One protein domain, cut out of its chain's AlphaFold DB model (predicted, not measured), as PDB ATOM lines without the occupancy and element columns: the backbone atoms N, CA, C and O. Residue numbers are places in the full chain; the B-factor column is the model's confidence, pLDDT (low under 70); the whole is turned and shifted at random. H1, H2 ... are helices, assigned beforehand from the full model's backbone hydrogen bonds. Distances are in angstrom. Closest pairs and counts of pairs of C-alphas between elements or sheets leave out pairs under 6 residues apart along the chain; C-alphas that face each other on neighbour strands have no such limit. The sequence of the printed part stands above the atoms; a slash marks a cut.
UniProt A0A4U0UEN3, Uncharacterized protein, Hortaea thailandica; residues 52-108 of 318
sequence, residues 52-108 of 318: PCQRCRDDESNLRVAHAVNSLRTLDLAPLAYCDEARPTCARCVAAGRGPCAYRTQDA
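This is residues 52 to 108 of the 318 residues of an uncharacterized protein of Hortaea thailandica (UniProt A0A4U0UEN3). This is a domain of little regular structure: one long helix, H1, from whose far end an unnamed stretch folds back along its length to a short helix, H2, near H1's beginning. The last stretch, residues 96 to 108, loops past that beginning and runs on away from H2. The printed part has 57 residues with two named helices, H1 then H2, and no named strand; the class is all helix, with only 22 residues in named elements. It is loose, with a radius of gyration of the C-alphas of 13.2 A and spans of 37 by 27 by 17 A.

H1, residues 54 to 70, and H2, residues 91 to 95, are close but not clearly touching; their closest C-alphas, of Cys 56 and Arg 92, are 7.8 A apart. In both helices every O i to N i+4 pair is within hydrogen-bond range.

H1 is 23.8 A long, from C-alpha 54 at (33.021, 11.549, 43.955) to C-alpha 70 at (40.064, -10.237, 37.589). H2 measures 6.1 A and ends at C-alpha 95, (22.925, 9.025, 32.126).

The C-alphas farthest apart, of Arg 73 and Asp 107, are 40.1 A apart. The printed part has no cut. The link from H1 to H2 is long, 20 residues. Residues 68 to 74, of which 68 to 70 belong to H1, stand free. Model confidence is under 70 at residues 66 to 81 and 105 to 108.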
ATOM      1  N   PRO A  52      38.069  13.916  39.456       85.69
ATOM      2  CA  PRO A  52      36.763  13.402  39.089       85.69
ATOM      3  C   PRO A  52      35.768  13.623  40.228       85.69
ATOM      4  O   PRO A  52      36.118  13.585  41.412       85.69
ATOM      5  N   CYS A  53      34.491  13.791  39.876       87.81
ATOM      6  CA  CYS A  53      33.434  13.832  40.879       87.81
ATOM      7  C   CYS A  53      33.446  12.550  41.729       87.81
ATOM      8  O   CYS A  53      33.848  11.483  41.249       87.81
ATOM      9  N   GLN A  54      32.962  12.640  42.973       85.19
ATOM     10  CA  GLN A  54      33.021  11.549  43.955       85.19
ATOM     11  C   GLN A  54      32.521  10.222  43.377       85.19
ATOM     12  O   GLN A  54      33.124   9.178  43.574       85.19
ATOM     13  N   ARG A  55      31.461  10.277  42.573       84.19
ATOM     14  CA  ARG A  55      30.858   9.090  41.982       84.19
ATOM     15  C   ARG A  55      31.705   8.444  40.890       84.19
ATOM     16  O   ARG A  55      31.835   7.230  40.866       84.19
ATOM     17  N   CYS A  56      32.294   9.243  39.999       85.06
ATOM     18  CA  CYS A  56      33.234   8.717  39.011       85.06
ATOM     19  C   CYS A  56      34.460   8.109  39.701       85.06
ATOM     20  O   CYS A  56      34.961   7.095  39.230       85.06
ATOM     21  N   ARG A  57      34.897   8.686  40.830       84.38
ATOM     22  CA  ARG A  57      35.973   8.138  41.663       84.38
ATOM     23  C   ARG A  57      35.583   6.806  42.314       84.38
ATOM     24  O   ARG A  57      36.389   5.884  42.285       84.38
ATOM     25  N   ASP A  58      34.373   6.691  42.858       83.94
ATOM     26  CA  ASP A  58      33.867   5.442  43.448       83.94
ATOM     27  C   ASP A  58      33.700   4.343  42.383       83.94
ATOM     28  O   ASP A  58      34.043   3.184  42.602       83.94
ATOM     29  N   ASP A  59      33.209   4.692  41.194       82.38
ATOM     30  CA  ASP A  59      33.110   3.749  40.078       82.38
ATOM     31  C   ASP A  59      34.499   3.318  39.591       82.38
ATOM     32  O   ASP A  59      34.723   2.145  39.300       82.38
ATOM     33  N   GLU A  60      35.442   4.257  39.501       81.62
ATOM     34  CA  GLU A  60      36.828   3.981  39.131       81.62
ATOM     35  C   GLU A  60      37.527   3.099  40.171       81.62
ATOM     36  O   GLU A  60      38.225   2.157  39.793       81.62
ATOM     37  N   SER A  61      37.327   3.340  41.468       78.62
ATOM     38  CA  SER A  61      37.883   2.489  42.522       78.62
ATOM     39  C   SER A  61      37.265   1.090  42.489       78.62
ATOM     40  O   SER A  61      38.002   0.106  42.543       78.62
ATOM     41  N   ASN A  62      35.950   0.979  42.280       79.88
ATOM     42  CA  ASN A  62      35.270  -0.303  42.097       79.88
ATOM     43  C   ASN A  62      35.777  -1.053  40.861       79.88
ATOM     44  O   ASN A  62      36.026  -2.255  40.939       79.88
ATOM     45  N   LEU A  63      35.981  -0.356  39.740       76.31
ATOM     46  CA  LEU A  63      36.580  -0.926  38.534       76.31
ATOM     47  C   LEU A  63      38.009  -1.393  38.795       76.31
ATOM     48  O   LEU A  63      38.355  -2.492  38.382       76.31
ATOM     49  N   ARG A  64      38.829  -0.617  39.512       74.88
ATOM     50  CA  ARG A  64      40.202  -1.007  39.868       74.88
ATOM     51  C   ARG A  64      40.233  -2.214  40.798       74.88
ATOM     52  O   ARG A  64      41.072  -3.082  40.596       74.88
ATOM     53  N   VAL A  65      39.333  -2.304  41.776       74.81
ATOM     54  CA  VAL A  65      39.233  -3.464  42.678       74.81
ATOM     55  C   VAL A  65      38.740  -4.692  41.916       74.81
ATOM     56  O   VAL A  65      39.373  -5.743  41.976       74.81
ATOM     57  N   ALA A  66      37.660  -4.558  41.144       69.31
ATOM     58  CA  ALA A  66      37.136  -5.639  40.314       69.31
ATOM     59  C   ALA A  66      38.176  -6.107  39.287       69.31
ATOM     60  O   ALA A  66      38.342  -7.307  39.081       69.31
ATOM     61  N   HIS A  67      38.918  -5.171  38.694       67.69
ATOM     62  CA  HIS A  67      40.014  -5.482  37.798       67.69
ATOM     63  C   HIS A  67      41.168  -6.123  38.558       67.69
ATOM     64  O   HIS A  67      41.624  -7.144  38.102       67.69
ATOM     65  N   ALA A  68      41.614  -5.643  39.720       66.44
ATOM     66  CA  ALA A  68      42.682  -6.292  40.490       66.44
ATOM     67  C   ALA A  68      42.356  -7.758  40.828       66.44
ATOM     68  O   ALA A  68      43.233  -8.618  40.751       66.44
ATOM     69  N   VAL A  69      41.087  -8.053  41.122       64.94
ATOM     70  CA  VAL A  69      40.592  -9.421  41.338       64.94
ATOM     71  C   VAL A  69      40.552 -10.224  40.027       64.94
ATOM     72  O   VAL A  69      40.927 -11.395  40.014       64.94
ATOM     73  N   ASN A  70      40.161  -9.600  38.911       56.75
ATOM     74  CA  ASN A  70      40.064 -10.237  37.589       56.75
ATOM     75  C   ASN A  70      41.339 -10.154  36.724       56.75
ATOM     76  O   ASN A  70      41.390 -10.787  35.672       56.75
ATOM     77  N   SER A  71      42.387  -9.444  37.156       50.22
ATOM     78  CA  SER A  71      43.677  -9.252  36.464       50.22
ATOM     79  C   SER A  71      44.424 -10.568  36.267       50.22
ATOM     80  O   SER A  71      45.394 -10.623  35.520       50.22
ATOM     81  N   LEU A  72      43.973 -11.641  36.916       50.53
ATOM     82  CA  LEU A  72      44.432 -12.994  36.642       50.53
ATOM     83  C   LEU A  72      43.881 -13.569  35.329       50.53
ATOM     84  O   LEU A  72      44.322 -14.650  34.948       50.53
ATOM     85  N   ARG A  73      42.925 -12.914  34.646       50.53
ATOM     86  CA  ARG A  73      42.249 -13.521  33.489       50.53
ATOM     87  C   ARG A  73      42.307 -12.779  32.156       50.53
ATOM     88  O   ARG A  73      42.520 -13.493  31.195       50.53
ATOM     89  N   THR A  74      42.231 -11.452  32.039       46.72
ATOM     90  CA  THR A  74      42.479 -10.754  30.744       46.72
ATOM     91  C   THR A  74      42.370  -9.236  30.903       46.72
ATOM     92  O   THR A  74      41.361  -8.743  31.401       46.72
ATOM     93  N   LEU A  75      43.394  -8.504  30.456       46.78
ATOM     94  CA  LEU A  75      43.455  -7.039  30.412       46.78
ATOM     95  C   LEU A  75      42.725  -6.506  29.169       46.78
ATOM     96  O   LEU A  75      43.356  -6.282  28.142       46.78
ATOM     97  N   ASP A  76      41.423  -6.258  29.283       49.75
ATOM     98  CA  ASP A  76      40.734  -5.273  28.443       49.75
ATOM     99  C   ASP A  76      40.258  -4.151  29.367       49.75
ATOM    100  O   ASP A  76      39.262  -4.266  30.085       49.75
ATOM    101  N   LEU A  77      41.034  -3.065  29.406       54.53
ATOM    102  CA  LEU A  77      40.691  -1.861  30.154       54.53
ATOM    103  C   LEU A  77      39.448  -1.243  29.508       54.53
ATOM    104  O   LEU A  77      39.541  -0.577  28.477       54.53
ATOM    105  N   ALA A  78      38.280  -1.460  30.116       56.50
ATOM    106  CA  ALA A  78      37.077  -0.726  29.751       56.50
ATOM    107  C   ALA A  78      37.403   0.781  29.769       56.50
ATOM    108  O   ALA A  78      37.997   1.252  30.747       56.50
ATOM    109  N   PRO A  79      37.054   1.543  28.714       57.28
ATOM    110  CA  PRO A  79      37.392   2.954  28.640       57.28
ATOM    111  C   PRO A  79      36.762   3.669  29.834       57.28
ATOM    112  O   PRO A  79      35.536   3.754  29.956       57.28
ATOM    113  N   LEU A  80      37.608   4.158  30.744       60.59
ATOM    114  CA  LEU A  80      37.159   4.968  31.864       60.59
ATOM    115  C   LEU A  80      36.547   6.239  31.279       60.59
ATOM    116  O   LEU A  80      37.262   7.117  30.807       60.59
ATOM    117  N   ALA A  81      35.213   6.325  31.261       63.12
ATOM    118  CA  ALA A  81      34.542   7.523  30.773       63.12
ATOM    119  C   ALA A  81      34.986   8.717  31.628       63.12
ATOM    120  O   ALA A  81      34.763   8.717  32.844       63.12
ATOM    121  N   TYR A  82      35.630   9.675  30.969       73.62
ATOM    122  CA  TYR A  82      36.264  10.839  31.565       73.62
ATOM    123  C   TYR A  82      35.228  11.723  32.270       73.62
ATOM    124  O   TYR A  82      34.120  11.934  31.769       73.62
ATOM    125  N   CYS A  83      35.558  12.199  33.471       82.88
ATOM    126  CA  CYS A  83      34.708  13.128  34.201       82.88
ATOM    127  C   CYS A  83      35.078  14.562  33.813       82.88
ATOM    128  O   CYS A  83      36.108  15.061  34.249       82.88
ATOM    129  N   ASP A  84      34.223  15.237  33.042       78.50
ATOM    130  CA  ASP A  84      34.424  16.650  32.714       78.50
ATOM    131  C   ASP A  84      34.214  17.522  33.964       78.50
ATOM    132  O   ASP A  84      33.085  17.757  34.397       78.50
ATOM    133  N   GLU A  85      35.305  18.011  34.553       76.25
ATOM    134  CA  GLU A  85      35.304  18.886  35.739       76.25
ATOM    135  C   GLU A  85      34.625  20.239  35.494       76.25
ATOM    136  O   GLU A  85      34.130  20.871  36.422       76.25
ATOM    137  N   ALA A  86      34.537  20.667  34.231       78.38
ATOM    138  CA  ALA A  86      33.944  21.944  33.847       78.38
ATOM    139  C   ALA A  86      32.412  21.988  33.987       78.38
ATOM    140  O   ALA A  86      31.816  23.064  33.902       78.38
ATOM    141  N   ARG A  87      31.741  20.838  34.146       81.00
ATOM    142  CA  ARG A  87      30.276  20.771  34.192       81.00
ATOM    143  C   ARG A  87      29.791  20.493  35.612       81.00
ATOM    144  O   ARG A  87      30.313  19.598  36.265       81.00
ATOM    145  N   PRO A  88      28.694  21.133  36.059       83.50
ATOM    146  CA  PRO A  88      28.083  20.815  37.350       83.50
ATOM    147  C   PRO A  88      27.518  19.389  37.386       83.50
ATOM    148  O   PRO A  88      27.134  18.898  38.441       83.50
ATOM    149  N   THR A  89      27.394  18.712  36.243       89.25
ATOM    150  CA  THR A  89      26.981  17.310  36.152       89.25
ATOM    151  C   THR A  89      27.694  16.656  34.973       89.25
ATOM    152  O   THR A  89      27.586  17.129  33.840       89.25
ATOM    153  N   CYS A  90      28.428  15.572  35.224       88.94
ATOM    154  CA  CYS A  90      29.117  14.820  34.181       88.94
ATOM    155  C   CYS A  90      28.128  13.947  33.395       88.94
ATOM    156  O   CYS A  90      27.076  13.558  33.914       88.94
ATOM    157  N   ALA A  91      28.480  13.585  32.156       87.38
ATOM    158  CA  ALA A  91      27.634  12.762  31.285       87.38
ATOM    159  C   ALA A  91      27.190  11.447  31.952       87.38
ATOM    160  O   ALA A  91      26.073  10.982  31.739       87.38
ATOM    161  N   ARG A  92      28.038  10.883  32.821       83.62
ATOM    162  CA  ARG A  92      27.747   9.651  33.559       83.62
ATOM    163  C   ARG A  92      26.667   9.848  34.631       83.62
ATOM    164  O   ARG A  92      25.739   9.048  34.715       83.62
ATOM    165  N   CYS A  93      26.738  10.927  35.411       86.50
ATOM    166  CA  CYS A  93      25.696  11.272  36.383       86.50
ATOM    167  C   CYS A  93      24.366  11.597  35.690       86.50
ATOM    168  O   CYS A  93      23.319  11.159  36.168       86.50
ATOM    169  N   VAL A  94      24.414  12.265  34.532       90.38
ATOM    170  CA  VAL A  94      23.230  12.528  33.700       90.38
ATOM    171  C   VAL A  94      22.607  11.224  33.198       90.38
ATOM    172  O   VAL A  94      21.411  11.014  33.383       90.38
ATOM    173  N   ALA A  95      23.404  10.319  32.621       87.94
ATOM    174  CA  ALA A  95      22.925   9.025  32.126       87.94
ATOM    175  C   ALA A  95      22.328   8.154  33.243       87.94
ATOM    176  O   ALA A  95      21.362   7.429  33.023       87.94
ATOM    177  N   ALA A  96      22.862   8.266  34.461       86.06
ATOM    178  CA  ALA A  96      22.327   7.594  35.640       86.06
ATOM    179  C   ALA A  96      21.058   8.260  36.219       86.06
ATOM    180  O   ALA A  96      20.548   7.782  37.235       86.06
ATOM    181  N   GLY A  97      20.572   9.361  35.631       90.62
ATOM    182  CA  GLY A  97      19.409  10.113  36.114       90.62
ATOM    183  C   GLY A  97      19.648  10.802  37.458       90.62
ATOM    184  O   GLY A  97      18.732  10.906  38.274       90.62
ATOM    185  N   ARG A  98      20.889  11.210  37.738       82.94
ATOM    186  CA  ARG A  98      21.288  11.767  39.036       82.94
ATOM    187  C   ARG A  98      21.522  13.268  38.947       82.94
ATOM    188  O   ARG A  98      21.809  13.806  37.883       82.94
ATOM    189  N   GLY A  99      21.365  13.923  40.097       89.00
ATOM    190  CA  GLY A  99      21.580  15.356  40.260       89.00
ATOM    191  C   GLY A  99      23.046  15.783  40.078       89.00
ATOM    192  O   GLY A  99      23.865  15.007  39.580       89.00
ATOM    193  N   PRO A 100      23.388  17.017  40.487       89.38
ATOM    194  CA  PRO A 100      24.709  17.591  40.258       89.38
ATOM    195  C   PRO A 100      25.838  16.752  40.867       89.38
ATOM    196  O   PRO A 100      25.685  16.107  41.905       89.38
ATOM    197  N   CYS A 101      26.988  16.767  40.197       87.88
ATOM    198  CA  CYS A 101      28.208  16.120  40.641       87.88
ATOM    199  C   CYS A 101      28.703  16.760  41.938       87.88
ATOM    200  O   CYS A 101      28.979  17.955  41.991       87.88
ATOM    201  N   ALA A 102      28.863  15.940  42.976       86.06
ATOM    202  CA  ALA A 102      29.587  16.329  44.174       86.06
ATOM    203  C   ALA A 102      31.090  16.192  43.903       86.06
ATOM    204  O   ALA A 102      31.592  15.087  43.673       86.06
ATOM    205  N   TYR A 103      31.795  17.316  43.907       82.38
ATOM    206  CA  TYR A 103      33.252  17.348  43.907       82.38
ATOM    207  C   TYR A 103      33.727  17.470  45.352       82.38
ATOM    208  O   TYR A 103      33.095  18.149  46.161       82.38
ATOM    209  N   ARG A 104      34.826  16.790  45.691       71.19
ATOM    210  CA  ARG A 104      35.449  16.941  47.007       71.19
ATOM    211  C   ARG A 104      36.039  18.347  47.057       71.19
ATOM    212  O   ARG A 104      37.052  18.598  46.406       71.19
ATOM    213  N   THR A 105      35.396  19.262  47.777       65.44
ATOM    214  CA  THR A 105      36.073  20.493  48.180       65.44
ATOM    215  C   THR A 105      37.196  20.092  49.135       65.44
ATOM    216  O   THR A 105      37.073  19.117  49.881       65.44
ATOM    217  N   GLN A 106      38.342  20.765  49.047       58.75
ATOM    218  CA  GLN A 106      39.542  20.429  49.826       58.75
ATOM    219  C   GLN A 106      39.360  20.618  51.344       58.75
ATOM    220  O   GLN A 106      40.263  20.299  52.105       58.75
ATOM    221  N   ASP A 107      38.169  21.014  51.797       54.84
ATOM    222  CA  ASP A 107      37.771  21.129  53.205       54.84
ATOM    223  C   ASP A 107      37.526  19.771  53.878       54.84
ATOM    224  O   ASP A 107      36.824  19.676  54.887       54.84
ATOM    225  N   ALA A 108      38.068  18.692  53.311       56.69
ATOM    226  CA  ALA A 108      38.097  17.410  53.979       56.69
ATOM    227  C   ALA A 108      38.955  17.591  55.232       56.69
ATOM    228  O   ALA A 108      40.179  17.678  55.145       56.69
TER     229      ALA A 108